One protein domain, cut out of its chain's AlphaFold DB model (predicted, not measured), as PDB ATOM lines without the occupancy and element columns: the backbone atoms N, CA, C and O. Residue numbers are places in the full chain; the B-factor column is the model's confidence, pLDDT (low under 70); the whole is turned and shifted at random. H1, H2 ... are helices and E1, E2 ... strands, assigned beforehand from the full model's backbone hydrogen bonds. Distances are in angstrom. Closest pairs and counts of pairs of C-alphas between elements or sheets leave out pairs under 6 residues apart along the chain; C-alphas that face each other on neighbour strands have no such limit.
ATOM      1  N   ARG A   5     -35.844  21.344   2.776       39.56
ATOM      2  CA  ARG A   5     -36.013  19.924   2.387       39.56
ATOM      3  C   ARG A   5     -35.436  19.617   1.008       39.56
ATOM      4  O   ARG A   5     -34.758  18.602   0.868       39.56
ATOM      5  N   TYR A   6     -35.668  20.504   0.037       35.12
ATOM      6  CA  TYR A   6     -35.016  20.421  -1.267       35.12
ATOM      7  C   TYR A   6     -33.513  20.608  -1.071       35.12
ATOM      8  O   TYR A   6     -32.777  19.686  -1.357       35.12
ATOM      9  N   ALA A   7     -33.064  21.657  -0.381       38.72
ATOM     10  CA  ALA A   7     -31.654  21.929  -0.119       38.72
ATOM     11  C   ALA A   7     -30.907  20.853   0.685       38.72
ATOM     12  O   ALA A   7     -29.703  20.827   0.565       38.72
ATOM     13  N   LYS A   8     -31.526  19.954   1.473       47.44
ATOM     14  CA  LYS A   8     -30.790  18.916   2.249       47.44
ATOM     15  C   LYS A   8     -30.637  17.585   1.503       47.44
ATOM     16  O   LYS A   8     -29.557  17.001   1.535       47.44
ATOM     17  N   ARG A   9     -31.677  17.127   0.786       45.56
ATOM     18  CA  ARG A   9     -31.514  16.044  -0.203       45.56
ATOM     19  C   ARG A   9     -30.649  16.523  -1.354       45.56
ATOM     20  O   ARG A   9     -29.787  15.770  -1.759       45.56
ATOM     21  N   VAL A  10     -30.822  17.772  -1.790       44.81
ATOM     22  CA  VAL A  10     -29.958  18.439  -2.765       44.81
ATOM     23  C   VAL A  10     -28.572  18.676  -2.186       44.81
ATOM     24  O   VAL A  10     -27.662  18.434  -2.924       44.81
ATOM     25  N   LEU A  11     -28.328  19.022  -0.917       52.72
ATOM     26  CA  LEU A  11     -26.955  19.176  -0.392       52.72
ATOM     27  C   LEU A  11     -26.252  17.825  -0.257       52.72
ATOM     28  O   LEU A  11     -25.115  17.708  -0.677       52.72
ATOM     29  N   ALA A  12     -26.911  16.784   0.260       53.53
ATOM     30  CA  ALA A  12     -26.325  15.444   0.276       53.53
ATOM     31  C   ALA A  12     -26.156  14.881  -1.147       53.53
ATOM     32  O   ALA A  12     -25.114  14.293  -1.420       53.53
ATOM     33  N   LEU A  13     -27.113  15.099  -2.067       53.47
ATOM     34  CA  LEU A  13     -26.953  14.755  -3.488       53.47
ATOM     35  C   LEU A  13     -25.876  15.601  -4.156       53.47
ATOM     36  O   LEU A  13     -25.132  15.042  -4.927       53.47
ATOM     37  N   VAL A  14     -25.787  16.904  -3.902       56.06
ATOM     38  CA  VAL A  14     -24.851  17.856  -4.526       56.06
ATOM     39  C   VAL A  14     -23.458  17.590  -4.007       56.06
ATOM     40  O   VAL A  14     -22.561  17.470  -4.817       56.06
ATOM     41  N   LEU A  15     -23.273  17.391  -2.701       61.81
ATOM     42  CA  LEU A  15     -22.001  16.951  -2.131       61.81
ATOM     43  C   LEU A  15     -21.629  15.563  -2.647       61.81
ATOM     44  O   LEU A  15     -20.471  15.355  -2.980       61.81
ATOM     45  N   SER A  16     -22.588  14.636  -2.780       64.50
ATOM     46  CA  SER A  16     -22.326  13.320  -3.380       64.50
ATOM     47  C   SER A  16     -21.985  13.435  -4.867       64.50
ATOM     48  O   SER A  16     -21.018  12.825  -5.286       64.50
ATOM     49  N   LEU A  17     -22.699  14.250  -5.649       61.09
ATOM     50  CA  LEU A  17     -22.474  14.531  -7.074       61.09
ATOM     51  C   LEU A  17     -21.134  15.250  -7.282       61.09
ATOM     52  O   LEU A  17     -20.397  14.891  -8.190       61.09
ATOM     53  N   MET A  18     -20.762  16.184  -6.402       63.94
ATOM     54  CA  MET A  18     -19.467  16.881  -6.383       63.94
ATOM     55  C   MET A  18     -18.286  15.916  -6.228       63.94
ATOM     56  O   MET A  18     -17.192  16.229  -6.689       63.94
ATOM     57  N   LEU A  19     -18.482  14.727  -5.639       70.12
ATOM     58  CA  LEU A  19     -17.442  13.689  -5.610       70.12
ATOM     59  C   LEU A  19     -17.164  13.090  -6.996       70.12
ATOM     60  O   LEU A  19     -16.046  12.619  -7.226       70.12
ATOM     61  N   TRP A  20     -18.150  13.139  -7.899       66.12
ATOM     62  CA  TRP A  20     -18.120  12.571  -9.252       66.12
ATOM     63  C   TRP A  20     -17.902  13.613 -10.362       66.12
ATOM     64  O   TRP A  20     -17.644  13.224 -11.497       66.12
ATOM     65  N   VAL A  21     -17.958  14.920 -10.064       74.06
ATOM     66  CA  VAL A  21     -17.694  15.996 -11.040       74.06
ATOM     67  C   VAL A  21     -16.178  16.236 -11.174       74.06
ATOM     68  O   VAL A  21     -15.551  16.662 -10.200       74.06
ATOM     69  N   PRO A  22     -15.564  16.022 -12.358       70.88
ATOM     70  CA  PRO A  22     -14.111  16.110 -12.544       70.88
ATOM     71  C   PRO A  22     -13.501  17.482 -12.216       70.88
ATOM     72  O   PRO A  22     -12.375  17.532 -11.732       70.88
ATOM     73  N   SER A  23     -14.249  18.572 -12.417       71.50
ATOM     74  CA  SER A  23     -13.800  19.957 -12.202       71.50
ATOM     75  C   SER A  23     -13.797  20.415 -10.737       71.50
ATOM     76  O   SER A  23     -13.288  21.493 -10.436       71.50
ATOM     77  N   VAL A  24     -14.334  19.618  -9.805       74.62
ATOM     78  CA  VAL A  24     -14.297  19.943  -8.370       74.62
ATOM     79  C   VAL A  24     -12.917  19.610  -7.810       74.62
ATOM     80  O   VAL A  24     -12.461  18.466  -7.925       74.62
ATOM     81  N   SER A  25     -12.273  20.595  -7.176       75.75
ATOM     82  CA  SER A  25     -10.920  20.471  -6.629       75.75
ATOM     83  C   SER A  25     -10.833  19.436  -5.497       75.75
ATOM     84  O   SER A  25     -11.799  19.177  -4.771       75.75
ATOM     85  N   ALA A  26      -9.655  18.825  -5.333       72.44
ATOM     86  CA  ALA A  26      -9.416  17.818  -4.298       72.44
ATOM     87  C   ALA A  26      -9.733  18.305  -2.862       72.44
ATOM     88  O   ALA A  26     -10.350  17.529  -2.123       72.44
ATOM     89  N   PRO A  27      -9.424  19.561  -2.468       70.94
ATOM     90  CA  PRO A  27      -9.813  20.098  -1.160       70.94
ATOM     91  C   PRO A  27     -11.334  20.117  -0.944       70.94
ATOM     92  O   PRO A  27     -11.815  19.624   0.072       70.94
ATOM     93  N   VAL A  28     -12.103  20.569  -1.940       63.81
ATOM     94  CA  VAL A  28     -13.572  20.649  -1.856       63.81
ATOM     95  C   VAL A  28     -14.204  19.252  -1.771       63.81
ATOM     96  O   VAL A  28     -15.152  19.035  -1.015       63.81
ATOM     97  N   ARG A  29     -13.656  18.248  -2.476       65.44
ATOM     98  CA  ARG A  29     -14.119  16.851  -2.341       65.44
ATOM     99  C   ARG A  29     -13.792  16.253  -0.974       65.44
ATOM    100  O   ARG A  29     -14.582  15.464  -0.455       65.44
ATOM    101  N   ALA A  30     -12.634  16.580  -0.403       67.31
ATOM    102  CA  ALA A  30     -12.256  16.122   0.932       67.31
ATOM    103  C   ALA A  30     -13.205  16.692   1.998       67.31
ATOM    104  O   ALA A  30     -13.706  15.943   2.841       67.31
ATOM    105  N   GLU A  31     -13.540  17.977   1.890       64.25
ATOM    106  CA  GLU A  31     -14.497  18.661   2.760       64.25
ATOM    107  C   GLU A  31     -15.924  18.100   2.617       64.25
ATOM    108  O   GLU A  31     -16.596  17.812   3.615       64.25
ATOM    109  N   ALA A  32     -16.362  17.813   1.386       61.94
ATOM    110  CA  ALA A  32     -17.641  17.154   1.122       61.94
ATOM    111  C   ALA A  32     -17.725  15.753   1.763       61.94
ATOM    112  O   ALA A  32     -18.717  15.426   2.423       61.94
ATOM    113  N   LYS A  33     -16.669  14.931   1.635       68.25
ATOM    114  CA  LYS A  33     -16.588  13.603   2.277       68.25
ATOM    115  C   LYS A  33     -16.622  13.701   3.802       68.25
ATOM    116  O   LYS A  33     -17.321  12.915   4.446       68.25
ATOM    117  N   ALA A  34     -15.884  14.650   4.378       65.44
ATOM    118  CA  ALA A  34     -15.861  14.880   5.820       65.44
ATOM    119  C   ALA A  34     -17.253  15.272   6.345       65.44
ATOM    120  O   ALA A  34     -17.744  14.679   7.305       65.44
ATOM    121  N   THR A  35     -17.940  16.176   5.643       60.94
ATOM    122  CA  THR A  35     -19.289  16.646   5.992       60.94
ATOM    123  C   THR A  35     -20.327  15.517   5.966       60.94
ATOM    124  O   THR A  35     -21.090  15.349   6.921       60.94
ATOM    125  N   ILE A  36     -20.328  14.677   4.920       64.81
ATOM    126  CA  ILE A  36     -21.227  13.509   4.815       64.81
ATOM    127  C   ILE A  36     -20.977  12.518   5.962       64.81
ATOM    128  O   ILE A  36     -21.920  12.020   6.584       64.81
ATOM    129  N   LYS A  37     -19.703  12.248   6.273       68.62
ATOM    130  CA  LYS A  37     -19.309  11.340   7.358       68.62
ATOM    131  C   LYS A  37     -19.813  11.833   8.716       68.62
ATOM    132  O   LYS A  37     -20.319  11.030   9.499       68.62
ATOM    133  N   THR A  38     -19.723  13.134   8.981       64.75
ATOM    134  CA  THR A  38     -20.231  13.752  10.214       64.75
ATOM    135  C   THR A  38     -21.758  13.671  10.305       64.75
ATOM    136  O   THR A  38     -22.286  13.277  11.344       64.75
ATOM    137  N   TYR A  39     -22.487  13.925   9.212       65.69
ATOM    138  CA  TYR A  39     -23.954  13.829   9.204       65.69
ATOM    139  C   TYR A  39     -24.472  12.410   9.493       65.69
ATOM    140  O   TYR A  39     -25.398  12.228  10.288       65.69
ATOM    141  N   ASN A  40     -23.844  11.390   8.900       69.88
ATOM    142  CA  ASN A  40     -24.203   9.993   9.158       69.88
ATOM    143  C   ASN A  40     -24.024   9.618  10.639       69.88
ATOM    144  O   ASN A  40     -24.874   8.928  11.200       69.88
ATOM    145  N   ARG A  41     -22.989  10.149  11.309       73.00
ATOM    146  CA  ARG A  41     -22.777   9.935  12.750       73.00
ATOM    147  C   ARG A  41     -23.901  10.518  13.603       73.00
ATOM    148  O   ARG A  41     -24.361   9.832  14.511       73.00
ATOM    149  N   TYR A  42     -24.397  11.720  13.293       74.12
ATOM    150  CA  TYR A  42     -25.562  12.281  13.994       74.12
ATOM    151  C   TYR A  42     -26.807  11.417  13.809       74.12
ATOM    152  O   TYR A  42     -27.545  11.176  14.764       74.12
ATOM    153  N   ALA A  43     -27.031  10.908  12.595       75.12
ATOM    154  CA  ALA A  43     -28.166  10.040  12.318       75.12
ATOM    155  C   ALA A  43     -28.090   8.712  13.085       75.12
ATOM    156  O   ALA A  43     -29.112   8.224  13.577       75.12
ATOM    157  N   ASP A  44     -26.898   8.128  13.200       77.56
ATOM    158  CA  ASP A  44     -26.680   6.887  13.941       77.56
ATOM    159  C   ASP A  44     -26.768   7.093  15.453       77.56
ATOM    160  O   ASP A  44     -27.424   6.304  16.139       77.56
ATOM    161  N   PHE A  45     -26.225   8.198  15.968       78.44
ATOM    162  CA  PHE A  45     -26.386   8.561  17.371       78.44
ATOM    163  C   PHE A  45     -27.860   8.819  17.719       78.44
ATOM    164  O   PHE A  45     -28.376   8.229  18.664       78.44
ATOM    165  N   ALA A  46     -28.597   9.568  16.892       82.12
ATOM    166  CA  ALA A  46     -30.036   9.766  17.068       82.12
ATOM    167  C   ALA A  46     -30.815   8.438  17.089       82.12
ATOM    168  O   ALA A  46     -31.707   8.259  17.919       82.12
ATOM    169  N   LYS A  47     -30.479   7.474  16.213       84.44
ATOM    170  CA  LYS A  47     -31.069   6.117  16.243       84.44
ATOM    171  C   LYS A  47     -30.800   5.411  17.573       84.44
ATOM    172  O   LYS A  47     -31.721   4.793  18.104       84.44
ATOM    173  N   ALA A  48     -29.575   5.489  18.094       83.31
ATOM    174  CA  ALA A  48     -29.224   4.902  19.385       83.31
ATOM    175  C   ALA A  48     -30.020   5.552  20.528       83.31
ATOM    176  O   ALA A  48     -30.601   4.836  21.345       83.31
ATOM    177  N   VAL A  49     -30.134   6.886  20.512       85.56
ATOM    178  CA  VAL A  49     -30.933   7.661  21.469       85.56
ATOM    179  C   VAL A  49     -32.391   7.224  21.478       85.56
ATOM    180  O   VAL A  49     -32.910   6.851  22.528       85.56
ATOM    181  N   MET A  50     -33.040   7.185  20.313       87.75
ATOM    182  CA  MET A  50     -34.438   6.755  20.211       87.75
ATOM    183  C   MET A  50     -34.634   5.310  20.680       87.75
ATOM    184  O   MET A  50     -35.550   5.028  21.445       87.75
ATOM    185  N   LYS A  51     -33.735   4.397  20.291       89.62
ATOM    186  CA  LYS A  51     -33.802   2.985  20.691       89.62
ATOM    187  C   LYS A  51     -33.739   2.814  22.209       89.62
ATOM    188  O   LYS A  51     -34.471   1.990  22.762       89.62
ATOM    189  N   GLU A  52     -32.860   3.547  22.883       89.69
ATOM    190  CA  GLU A  52     -32.736   3.453  24.338       89.69
ATOM    191  C   GLU A  52     -33.868   4.193  25.061       89.69
ATOM    192  O   GLU A  52     -34.375   3.697  26.065       89.69
ATOM    193  N   ALA A  53     -34.354   5.305  24.505       87.94
ATOM    194  CA  ALA A  53     -35.545   5.988  25.002       87.94
ATOM    195  C   ALA A  53     -36.797   5.091  24.919       87.94
ATOM    196  O   ALA A  53     -37.507   4.946  25.913       87.94
ATOM    197  N   ASP A  54     -37.014   4.394  23.799       89.81
ATOM    198  CA  ASP A  54     -38.093   3.405  23.638       89.81
ATOM    199  C   ASP A  54     -37.990   2.277  24.679       89.81
ATOM    200  O   ASP A  54     -38.979   1.873  25.301       89.81
ATOM    201  N   ARG A  55     -36.775   1.759  24.906       90.00
ATOM    202  CA  ARG A  55     -36.519   0.736  25.935       90.00
ATOM    203  C   ARG A  55     -36.817   1.256  27.334       90.00
ATOM    204  O   ARG A  55     -37.404   0.535  28.143       90.00
ATOM    205  N   ALA A  56     -36.424   2.487  27.626       88.81
ATOM    206  CA  ALA A  56     -36.668   3.127  28.905       88.81
ATOM    207  C   ALA A  56     -38.161   3.345  29.158       88.81
ATOM    208  O   ALA A  56     -38.623   3.038  30.257       88.81
ATOM    209  N   GLN A  57     -38.929   3.756  28.145       84.88
ATOM    210  CA  GLN A  57     -40.385   3.877  28.253       84.88
ATOM    211  C   GLN A  57     -41.060   2.539  28.550       84.88
ATOM    212  O   GLN A  57     -41.871   2.465  29.474       84.88
ATOM    213  N   LYS A  58     -40.668   1.460  27.857       88.12
ATOM    214  CA  LYS A  58     -41.156   0.100  28.156       88.12
ATOM    215  C   LYS A  58     -40.870  -0.314  29.601       88.12
ATOM    216  O   LYS A  58     -41.685  -0.982  30.226       88.12
ATOM    217  N   LYS A  59     -39.732   0.119  30.146       91.19
ATOM    218  CA  LYS A  59     -39.316  -0.133  31.535       91.19
ATOM    219  C   LYS A  59     -39.812   0.924  32.535       91.19
ATOM    220  O   LYS A  59     -39.365   0.909  33.678       91.19
ATOM    221  N   LYS A  60     -40.685   1.856  32.125       88.44
ATOM    222  CA  LYS A  60     -41.178   2.988  32.942       88.44
ATOM    223  C   LYS A  60     -40.060   3.832  33.582       88.44
ATOM    224  O   LYS A  60     -40.268   4.483  34.607       88.44
ATOM    225  N   LYS A  61     -38.866   3.852  32.984       89.25
ATOM    226  CA  LYS A  61     -37.755   4.699  33.425       89.25
ATOM    227  C   LYS A  61     -38.018   6.144  33.010       89.25
ATOM    228  O   LYS A  61     -38.487   6.408  31.908       89.25
ATOM    229  N   LYS A  62     -37.690   7.090  33.893       88.06
ATOM    230  CA  LYS A  62     -37.861   8.536  33.646       88.06
ATOM    231  C   LYS A  62     -36.634   9.192  33.012       88.06
ATOM    232  O   LYS A  62     -36.742  10.314  32.516       88.06
ATOM    233  N   ARG A  63     -35.488   8.509  33.045       90.19
ATOM    234  CA  ARG A  63     -34.197   8.996  32.561       90.19
ATOM    235  C   ARG A  63     -33.435   7.902  31.821       90.19
ATOM    236  O   ARG A  63     -33.593   6.723  32.149       90.19
ATOM    237  N   ILE A  64     -32.612   8.316  30.870       88.38
ATOM    238  CA  ILE A  64     -31.613   7.483  30.199       88.38
ATOM    239  C   ILE A  64     -30.281   8.217  30.192       88.38
ATOM    240  O   ILE A  64     -30.271   9.442  30.125       88.38
ATOM    241  N   SER A  65     -29.195   7.456  30.233       86.94
ATOM    242  CA  SER A  65     -27.847   7.956  29.995       86.94
ATOM    243  C   SER A  65     -27.284   7.201  28.804       86.94
ATOM    244  O   SER A  65     -27.425   5.975  28.738       86.94
ATOM    245  N   ILE A  66     -26.729   7.913  27.830       82.75
ATOM    246  CA  ILE A  66     -26.183   7.314  26.612       82.75
ATOM    247  C   ILE A  66     -24.781   7.846  26.396       82.75
ATOM    248  O   ILE A  66     -24.581   9.049  26.264       82.75
ATOM    249  N   SER A  67     -23.833   6.921  26.307       77.50
ATOM    250  CA  SER A  67     -22.446   7.201  25.965       77.50
ATOM    251  C   SER A  67     -22.171   6.880  24.495       77.50
ATOM    252  O   SER A  67     -22.500   5.785  24.030       77.50
ATOM    253  N   PHE A  68     -21.513   7.787  23.779       72.31
ATOM    254  CA  PHE A  68     -20.997   7.559  22.431       72.31
ATOM    255  C   PHE A  68     -19.484   7.766  22.396       72.31
ATOM    256  O   PHE A  68     -18.991   8.806  22.825       72.31
ATOM    257  N   ARG A  69     -18.754   6.783  21.863       71.88
ATOM    258  CA  ARG A  69     -17.291   6.801  21.783       71.88
ATOM    259  C   ARG A  69     -16.820   7.207  20.388       71.88
ATOM    260  O   ARG A  69     -17.279   6.652  19.390       71.88
ATOM    261  N   SER A  70     -15.888   8.149  20.313       65.06
ATOM    262  CA  SER A  70     -15.360   8.709  19.069       65.06
ATOM    263  C   SER A  70     -13.842   8.842  19.125       65.06
ATOM    264  O   SER A  70     -13.293   9.337  20.096       65.06
ATOM    265  N   LYS A  71     -13.157   8.469  18.038       63.34
ATOM    266  CA  LYS A  71     -11.721   8.759  17.835       63.34
ATOM    267  C   LYS A  71     -11.446  10.198  17.386       63.34
ATOM    268  O   LYS A  71     -10.304  10.560  17.143       63.34
ATOM    269  N   TYR A  72     -12.505  10.971  17.169       57.50
ATOM    270  CA  TYR A  72     -12.441  12.362  16.750       57.50
ATOM    271  C   TYR A  72     -12.955  13.207  17.899       57.50
ATOM    272  O   TYR A  72     -14.082  12.975  18.352       57.50
ATOM    273  N   ASP A  73     -12.135  14.160  18.320       55.78
ATOM    274  CA  ASP A  73     -12.592  15.283  19.114       55.78
ATOM    275  C   ASP A  73     -13.432  16.178  18.211       55.78
ATOM    276  O   ASP A  73     -12.961  16.610  17.157       55.78
ATOM    277  N   PHE A  74     -14.699  16.389  18.565       56.25
ATOM    278  CA  PHE A  74     -15.520  17.329  17.804       56.25
ATOM    279  C   PHE A  74     -15.323  18.796  18.245       56.25
ATOM    280  O   PHE A  74     -16.064  19.637  17.749       56.25
ATOM    281  N   GLY A  75     -14.313  19.095  19.085       44.97
ATOM    282  CA  GLY A  75     -13.923  20.448  19.517       44.97
ATOM    283  C   GLY A  75     -14.930  21.084  20.482       44.97
ATOM    284  O   GLY A  75     -16.080  20.663  20.485       44.97
ATOM    285  N   ASP A  76     -14.493  22.043  21.314       43.44
ATOM    286  CA  ASP A  76     -15.247  22.751  22.376       43.44
ATOM    287  C   ASP A  76     -16.768  22.506  22.395       43.44
ATOM    288  O   ASP A  76     -17.593  23.292  21.934       43.44
ATOM    289  N   TRP A  77     -17.150  21.395  23.025       52.38
ATOM    290  CA  TRP A  77     -18.529  20.978  23.287       52.38
ATOM    291  C   TRP A  77     -19.215  21.835  24.374       52.38
ATOM    292  O   TRP A  77     -20.182  21.387  24.996       52.38
ATOM    293  N   HIS A  78     -18.696  23.039  24.648       45.16
ATOM    294  CA  HIS A  78     -18.960  23.793  25.875       45.16
ATOM    295  C   HIS A  78     -19.226  25.300  25.728       45.16
ATOM    296  O   HIS A  78     -19.259  25.979  26.749       45.16
ATOM    297  N   SER A  79     -19.552  25.830  24.547       35.88
ATOM    298  CA  SER A  79     -20.098  27.203  24.498       35.88
ATOM    299  C   SER A  79     -21.319  27.408  23.606       35.88
ATOM    300  O   SER A  79     -22.216  28.119  24.040       35.88
ATOM    301  N   ASP A  80     -21.455  26.724  22.463       35.09
ATOM    302  CA  ASP A  80     -22.579  26.977  21.544       35.09
ATOM    303  C   ASP A  80     -23.243  25.667  21.064       35.09
ATOM    304  O   ASP A  80     -22.659  24.880  20.322       35.09
ATOM    305  N   GLY A  81     -24.485  25.413  21.501       44.78
ATOM    306  CA  GLY A  81     -25.266  24.158  21.425       44.78
ATOM    307  C   GLY A  81     -25.568  23.498  20.059       44.78
ATOM    308  O   GLY A  81     -26.465  22.659  19.977       44.78
ATOM    309  N   ALA A  82     -24.812  23.771  18.998       46.00
ATOM    310  CA  ALA A  82     -25.059  23.305  17.627       46.00
ATOM    311  C   ALA A  82     -25.093  21.762  17.364       46.00
ATOM    312  O   ALA A  82     -25.739  21.351  16.391       46.00
ATOM    313  N   PRO A  83     -24.443  20.855  18.140       60.78
ATOM    314  CA  PRO A  83     -24.417  19.415  17.814       60.78
ATOM    315  C   PRO A  83     -25.648  18.616  18.271       60.78
ATOM    316  O   PRO A  83     -26.125  17.742  17.539       60.78
ATOM    317  N   ILE A  84     -26.182  18.889  19.469       70.06
ATOM    318  CA  ILE A  84     -27.362  18.173  19.985       70.06
ATOM    319  C   ILE A  84     -28.623  18.560  19.206       70.06
ATOM    320  O   ILE A  84     -29.478  17.714  18.945       70.06
ATOM    321  N   GLU A  85     -28.683  19.796  18.717       72.06
ATOM    322  CA  GLU A  85     -29.717  20.265  17.797       72.06
ATOM    323  C   GLU A  85     -29.824  19.369  16.558       72.06
ATOM    324  O   GLU A  85     -30.927  19.007  16.155       72.06
ATOM    325  N   LYS A  86     -28.701  18.907  15.980       73.62
ATOM    326  CA  LYS A  86     -28.721  17.984  14.825       73.62
ATOM    327  C   LYS A  86     -29.260  16.605  15.174       73.62
ATOM    328  O   LYS A  86     -29.937  15.984  14.352       73.62
ATOM    329  N   VAL A  87     -28.999  16.129  16.387       76.62
ATOM    330  CA  VAL A  87     -29.582  14.884  16.900       76.62
ATOM    331  C   VAL A  87     -31.094  15.052  17.028       76.62
ATOM    332  O   VAL A  87     -31.853  14.230  16.507       76.62
ATOM    333  N   TYR A  88     -31.542  16.157  17.623       79.31
ATOM    334  CA  TYR A  88     -32.954  16.489  17.746       79.31
ATOM    335  C   TYR A  88     -33.643  16.717  16.399       79.31
ATOM    336  O   TYR A  88     -34.761  16.237  16.221       79.31
ATOM    337  N   GLU A  89     -32.986  17.327  15.410       75.88
ATOM    338  CA  GLU A  89     -33.493  17.432  14.035       75.88
ATOM    339  C   GLU A  89     -33.808  16.041  13.458       75.88
ATOM    340  O   GLU A  89     -34.870  15.840  12.863       75.88
ATOM    341  N   VAL A  90     -32.915  15.060  13.646       79.06
ATOM    342  CA  VAL A  90     -33.119  13.684  13.153       79.06
ATOM    343  C   VAL A  90     -34.255  12.982  13.903       79.06
ATOM    344  O   VAL A  90     -35.069  12.295  13.276       79.06
ATOM    345  N   ILE A  91     -34.329  13.151  15.225       82.62
ATOM    346  CA  ILE A  91     -35.402  12.593  16.067       82.62
ATOM    347  C   ILE A  91     -36.763  13.178  15.637       82.62
ATOM    348  O   ILE A  91     -37.700  12.432  15.331       82.62
ATOM    349  N   THR A  92     -36.835  14.501  15.480       80.12
ATOM    350  CA  THR A  92     -38.021  15.252  15.035       80.12
ATOM    351  C   THR A  92     -38.455  14.863  13.630       80.12
ATOM    352  O   THR A  92     -39.643  14.669  13.369       80.12
ATOM    353  N   ALA A  93     -37.505  14.691  12.705       80.38
ATOM    354  CA  ALA A  93     -37.789  14.279  11.331       80.38
ATOM    355  C   ALA A  93     -38.460  12.897  11.257       80.38
ATOM    356  O   ALA A  93     -39.207  12.628  10.315       80.38
ATOM    357  N   LYS A  94     -38.233  12.040  12.260       84.75
ATOM    358  CA  LYS A  94     -38.909  10.743  12.418       84.75
ATOM    359  C   LYS A  94     -40.222  10.825  13.207       84.75
ATOM    360  O   LYS A  94     -40.883   9.803  13.392       84.75
ATOM    361  N   GLY A  95     -40.615  12.024  13.631       87.56
ATOM    362  CA  GLY A  95     -41.834  12.295  14.385       87.56
ATOM    363  C   GLY A  95     -41.723  12.004  15.877       87.56
ATOM    364  O   GLY A  95     -42.758  11.855  16.520       87.56
ATOM    365  N   TYR A  96     -40.512  11.895  16.425       88.12
ATOM    366  CA  TYR A  96     -40.295  11.721  17.860       88.12
ATOM    367  C   TYR A  96     -39.956  13.060  18.526       88.12
ATOM    368  O   TYR A  96     -39.363  13.927  17.894       88.12
ATOM    369  N   GLY A  97     -40.334  13.233  19.792       87.88
ATOM    370  CA  GLY A  97     -40.081  14.461  20.557       87.88
ATOM    371  C   GLY A  97     -40.185  14.253  22.062       87.88
ATOM    372  O   GLY A  97     -40.360  13.121  22.508       87.88
ATOM    373  N   GLY A  98     -40.092  15.340  22.835       83.62
ATOM    374  CA  GLY A  98     -40.257  15.332  24.298       83.62
ATOM    375  C   GLY A  98     -39.135  14.624  25.069       83.62
ATOM    376  O   GLY A  98     -39.357  14.121  26.174       83.62
ATOM    377  N   LEU A  99     -37.952  14.552  24.460       85.44
ATOM    378  CA  LEU A  99     -36.714  14.086  25.072       85.44
ATOM    379  C   LEU A  99     -35.944  15.305  25.580       85.44
ATOM    380  O   LEU A  99     -35.538  16.104  24.744       85.44
ATOM    381  N   SER A 100     -35.730  15.423  26.896       82.94
ATOM    382  CA  SER A 100     -35.062  16.602  27.464       82.94
ATOM    383  C   SER A 100     -33.653  16.366  27.939       82.94
ATOM    384  O   SER A 100     -33.443  15.520  28.800       82.94
ATOM    385  N   LEU A 101     -32.703  17.130  27.399       82.31
ATOM    386  CA  LEU A 101     -31.303  17.058  27.794       82.31
ATOM    387  C   LEU A 101     -31.159  17.617  29.211       82.31
ATOM    388  O   LEU A 101     -31.613  18.721  29.496       82.31
ATOM    389  N   LEU A 102     -30.573  16.825  30.103       82.75
ATOM    390  CA  LEU A 102     -30.349  17.182  31.503       82.75
ATOM    391  C   LEU A 102     -28.899  17.590  31.749       82.75
ATOM    392  O   LEU A 102     -28.652  18.557  32.459       82.75
ATOM    393  N   SER A 103     -27.960  16.842  31.172       80.81
ATOM    394  CA  SER A 103     -26.523  17.060  31.323       80.81
ATOM    395  C   SER A 103     -25.757  16.413  30.177       80.81
ATOM    396  O   SER A 103     -26.222  15.454  29.550       80.81
ATOM    397  N   THR A 104     -24.563  16.940  29.930       78.19
ATOM    398  CA  THR A 104     -23.552  16.357  29.050       78.19
ATOM    399  C   THR A 104     -22.241  16.218  29.813       78.19
ATOM    400  O   THR A 104     -21.938  17.026  30.688       78.19
ATOM    401  N   ALA A 105     -21.466  15.185  29.498       77.38
ATOM    402  CA  ALA A 105     -20.118  15.004  30.020       77.38
ATOM    403  C   ALA A 105     -19.208  14.406  28.945       77.38
ATOM    404  O   ALA A 105     -19.651  13.611  28.117       77.38
ATOM    405  N   THR A 106     -17.927  14.757  28.993       74.75
ATOM    406  CA  THR A 106     -16.910  14.238  28.075       74.75
ATOM    407  C   THR A 106     -15.820  13.553  28.886       74.75
ATOM    408  O   THR A 106     -15.255  14.146  29.801       74.75
ATOM    409  N   VAL A 107     -15.529  12.296  28.561       77.06
ATOM    410  CA  VAL A 107     -14.497  11.487  29.214       77.06
ATOM    411  C   VAL A 107     -13.391  11.193  28.210       77.06
ATOM    412  O   VAL A 107     -13.643  10.618  27.150       77.06
ATOM    413  N   TRP A 108     -12.167  11.578  28.557       77.31
ATOM    414  CA  TRP A 108     -10.978  11.352  27.742       77.31
ATOM    415  C   TRP A 108     -10.385   9.967  28.000       77.31
ATOM    416  O   TRP A 108     -10.265   9.529  29.145       77.31
ATOM    417  N   HIS A 109      -9.994   9.285  26.930       77.31
ATOM    418  CA  HIS A 109      -9.219   8.051  26.968       77.31
ATOM    419  C   HIS A 109      -7.974   8.199  26.081       77.31
ATOM    420  O   HIS A 109      -7.927   9.053  25.200       77.31
ATOM    421  N   GLU A 110      -6.979   7.323  26.257       73.56
ATOM    422  CA  GLU A 110      -5.681   7.397  25.557       73.56
ATOM    423  C   GLU A 110      -5.771   7.468  24.019       73.56
ATOM    424  O   GLU A 110      -4.852   7.961  23.372       73.56
ATOM    425  N   LYS A 111      -6.847   6.942  23.411       72.38
ATOM    426  CA  LYS A 111      -7.022   6.861  21.944       72.38
ATOM    427  C   LYS A 111      -8.402   7.309  21.447       72.38
ATOM    428  O   LYS A 111      -8.654   7.254  20.240       72.38
ATOM    429  N   ASP A 112      -9.312   7.669  22.348       73.94
ATOM    430  CA  ASP A 112     -10.689   8.048  22.030       73.94
ATOM    431  C   ASP A 112     -11.344   8.910  23.127       73.94
ATOM    432  O   ASP A 112     -10.810   9.109  24.212       73.94
ATOM    433  N   LEU A 113     -12.510   9.460  22.805       69.38
ATOM    434  CA  LEU A 113     -13.349  10.309  23.645       69.38
ATOM    435  C   LEU A 113     -14.712   9.649  23.828       69.38
ATOM    436  O   LEU A 113     -15.285   9.151  22.856       69.38
ATOM    437  N   SER A 114     -15.259   9.674  25.040       74.31
ATOM    438  CA  SER A 114     -16.632   9.248  25.321       74.31
ATOM    439  C   SER A 114     -17.497  10.451  25.689       74.31
ATOM    440  O   SER A 114     -17.254  11.104  26.697       74.31
ATOM    441  N   TYR A 115     -18.538  10.709  24.902       74.38
ATOM    442  CA  TYR A 115     -19.547  11.730  25.183       74.38
ATOM    443  C   TYR A 115     -20.760  11.080  25.843       74.38
ATOM    444  O   TYR A 115     -21.371  10.188  25.252       74.38
ATOM    445  N   VAL A 116     -21.105  11.511  27.050       77.88
ATOM    446  CA  VAL A 116     -22.225  11.009  27.849       77.88
ATOM    447  C   VAL A 116     -23.331  12.056  27.873       77.88
ATOM    448  O   VAL A 116     -23.075  13.225  28.144       77.88
ATOM    449  N   TYR A 117     -24.560  11.628  27.597       81.56
ATOM    450  CA  TYR A 117     -25.745  12.480  27.589       81.56
ATOM    451  C   TYR A 117     -26.813  11.881  28.477       81.56
ATOM    452  O   TYR A 117     -27.235  10.740  28.260       81.56
ATOM    453  N   ASP A 118     -27.300  12.682  29.414       85.06
ATOM    454  CA  ASP A 118     -28.433  12.317  30.243       85.06
ATOM    455  C   ASP A 118     -29.693  12.983  29.717       85.06
ATOM    456  O   ASP A 118     -29.764  14.204  29.577       85.06
ATOM    457  N   PHE A 119     -30.718  12.177  29.466       85.88
ATOM    458  CA  PHE A 119     -32.005  12.661  28.996       85.88
ATOM    459  C   PHE A 119     -33.131  12.289  29.951       85.88
ATOM    460  O   PHE A 119     -33.219  11.164  30.449       85.88
ATOM    461  N   LYS A 120     -34.073  13.210  30.134       87.88
ATOM    462  CA  LYS A 120     -35.411  12.953  30.657       87.88
ATOM    463  C   LYS A 120     -36.291  12.432  29.523       87.88
ATOM    464  O   LYS A 120     -36.446  13.084  28.497       87.88
ATOM    465  N   VAL A 121     -36.916  11.277  29.733       87.75
ATOM    466  CA  VAL A 121     -37.753  10.585  28.727       87.75
ATOM    467  C   VAL A 121     -39.237  10.552  29.100       87.75
ATOM    468  O   VAL A 121     -40.031   9.862  28.465       87.75
ATOM    469  N   SER A 122     -39.648  11.293  30.134       83.31
ATOM    470  CA  SER A 122     -41.033  11.268  30.634       83.31
ATOM    471  C   SER A 122     -42.068  11.695  29.593       83.31
ATOM    472  O   SER A 122     -43.200  11.221  29.627       83.31
ATOM    473  N   SER A 123     -41.677  12.589  28.685       83.12
ATOM    474  CA  SER A 123     -42.510  13.073  27.586       83.12
ATOM    475  C   SER A 123     -42.051  12.515  26.240       83.12
ATOM    476  O   SER A 123     -42.545  12.971  25.215       83.12
ATOM    477  N   TYR A 124     -41.138  11.540  26.213       87.81
ATOM    478  CA  TYR A 124     -40.666  10.970  24.958       87.81
ATOM    479  C   TYR A 124     -41.812  10.263  24.220       87.81
ATOM    480  O   TYR A 124     -42.771   9.800  24.836       87.81
ATOM    481  N   GLY A 125     -41.756  10.198  22.897       87.88
ATOM    482  CA  GLY A 125     -42.712   9.419  22.120       87.88
ATOM    483  C   GLY A 125     -42.911   9.961  20.718       87.88
ATOM    484  O   GLY A 125     -42.268  10.929  20.312       87.88
ATOM    485  N   LYS A 126     -43.815   9.312  19.982       89.88
ATOM    486  CA  LYS A 126     -44.184   9.692  18.621       89.88
ATOM    487  C   LYS A 126     -45.343  10.690  18.639       89.88
ATOM    488  O   LYS A 126     -46.377  10.426  19.249       89.88
TER     489      LYS A 126
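What this domain is: This is residues 5 to 126 of the 454 residues of the protein "Transglutaminase-like superfamily protein" of Lachnospiraceae bacterium C10 (UniProt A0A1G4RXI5). The long helix H2 lies over the E1 edge of a small antiparallel sheet, order E1 E3 E2, and reaches beyond it to H1, folded back on it; H3 packs on H2. The 122 residues with H1, H2, E1, H3, E2, E3 are mixed in class and only just loose, close to compact (radius of gyration of the C-alphas 16.8 A, spans 55 by 38 by 24 A).

How they stand to each other: H1, residues 5 to 18, touches H2, residues 26 to 58, at Leu 15 and Ala 32, C-alphas 5.4 A apart. H2 runs along E1, residues 63 to 70, at 27 degrees on the local plane. H3, residues 82 to 93, touches H2 at a steep tilt of 62 degrees; the closest C-alphas, Val 87 and Ala 46, are 5.1 A apart. E2, residues 100 to 108, and E3, residues 113 to 120, form a hairpin, N 116 to O 105 2.8 A; E3 and E1 have N 66 to O 117 at 2.9 A. O i to N i+4 pairs are within hydrogen-bond range throughout H1 and H2, 7 of 8 in H3.

Where its parts are: H1 begins at C-alpha 5 (-36.013, 19.924, 2.387); H2 measures 48.7 A.

The domain as a whole: The printed part has no cut; E1 to H3 is long. Confidence is low for 43 residues.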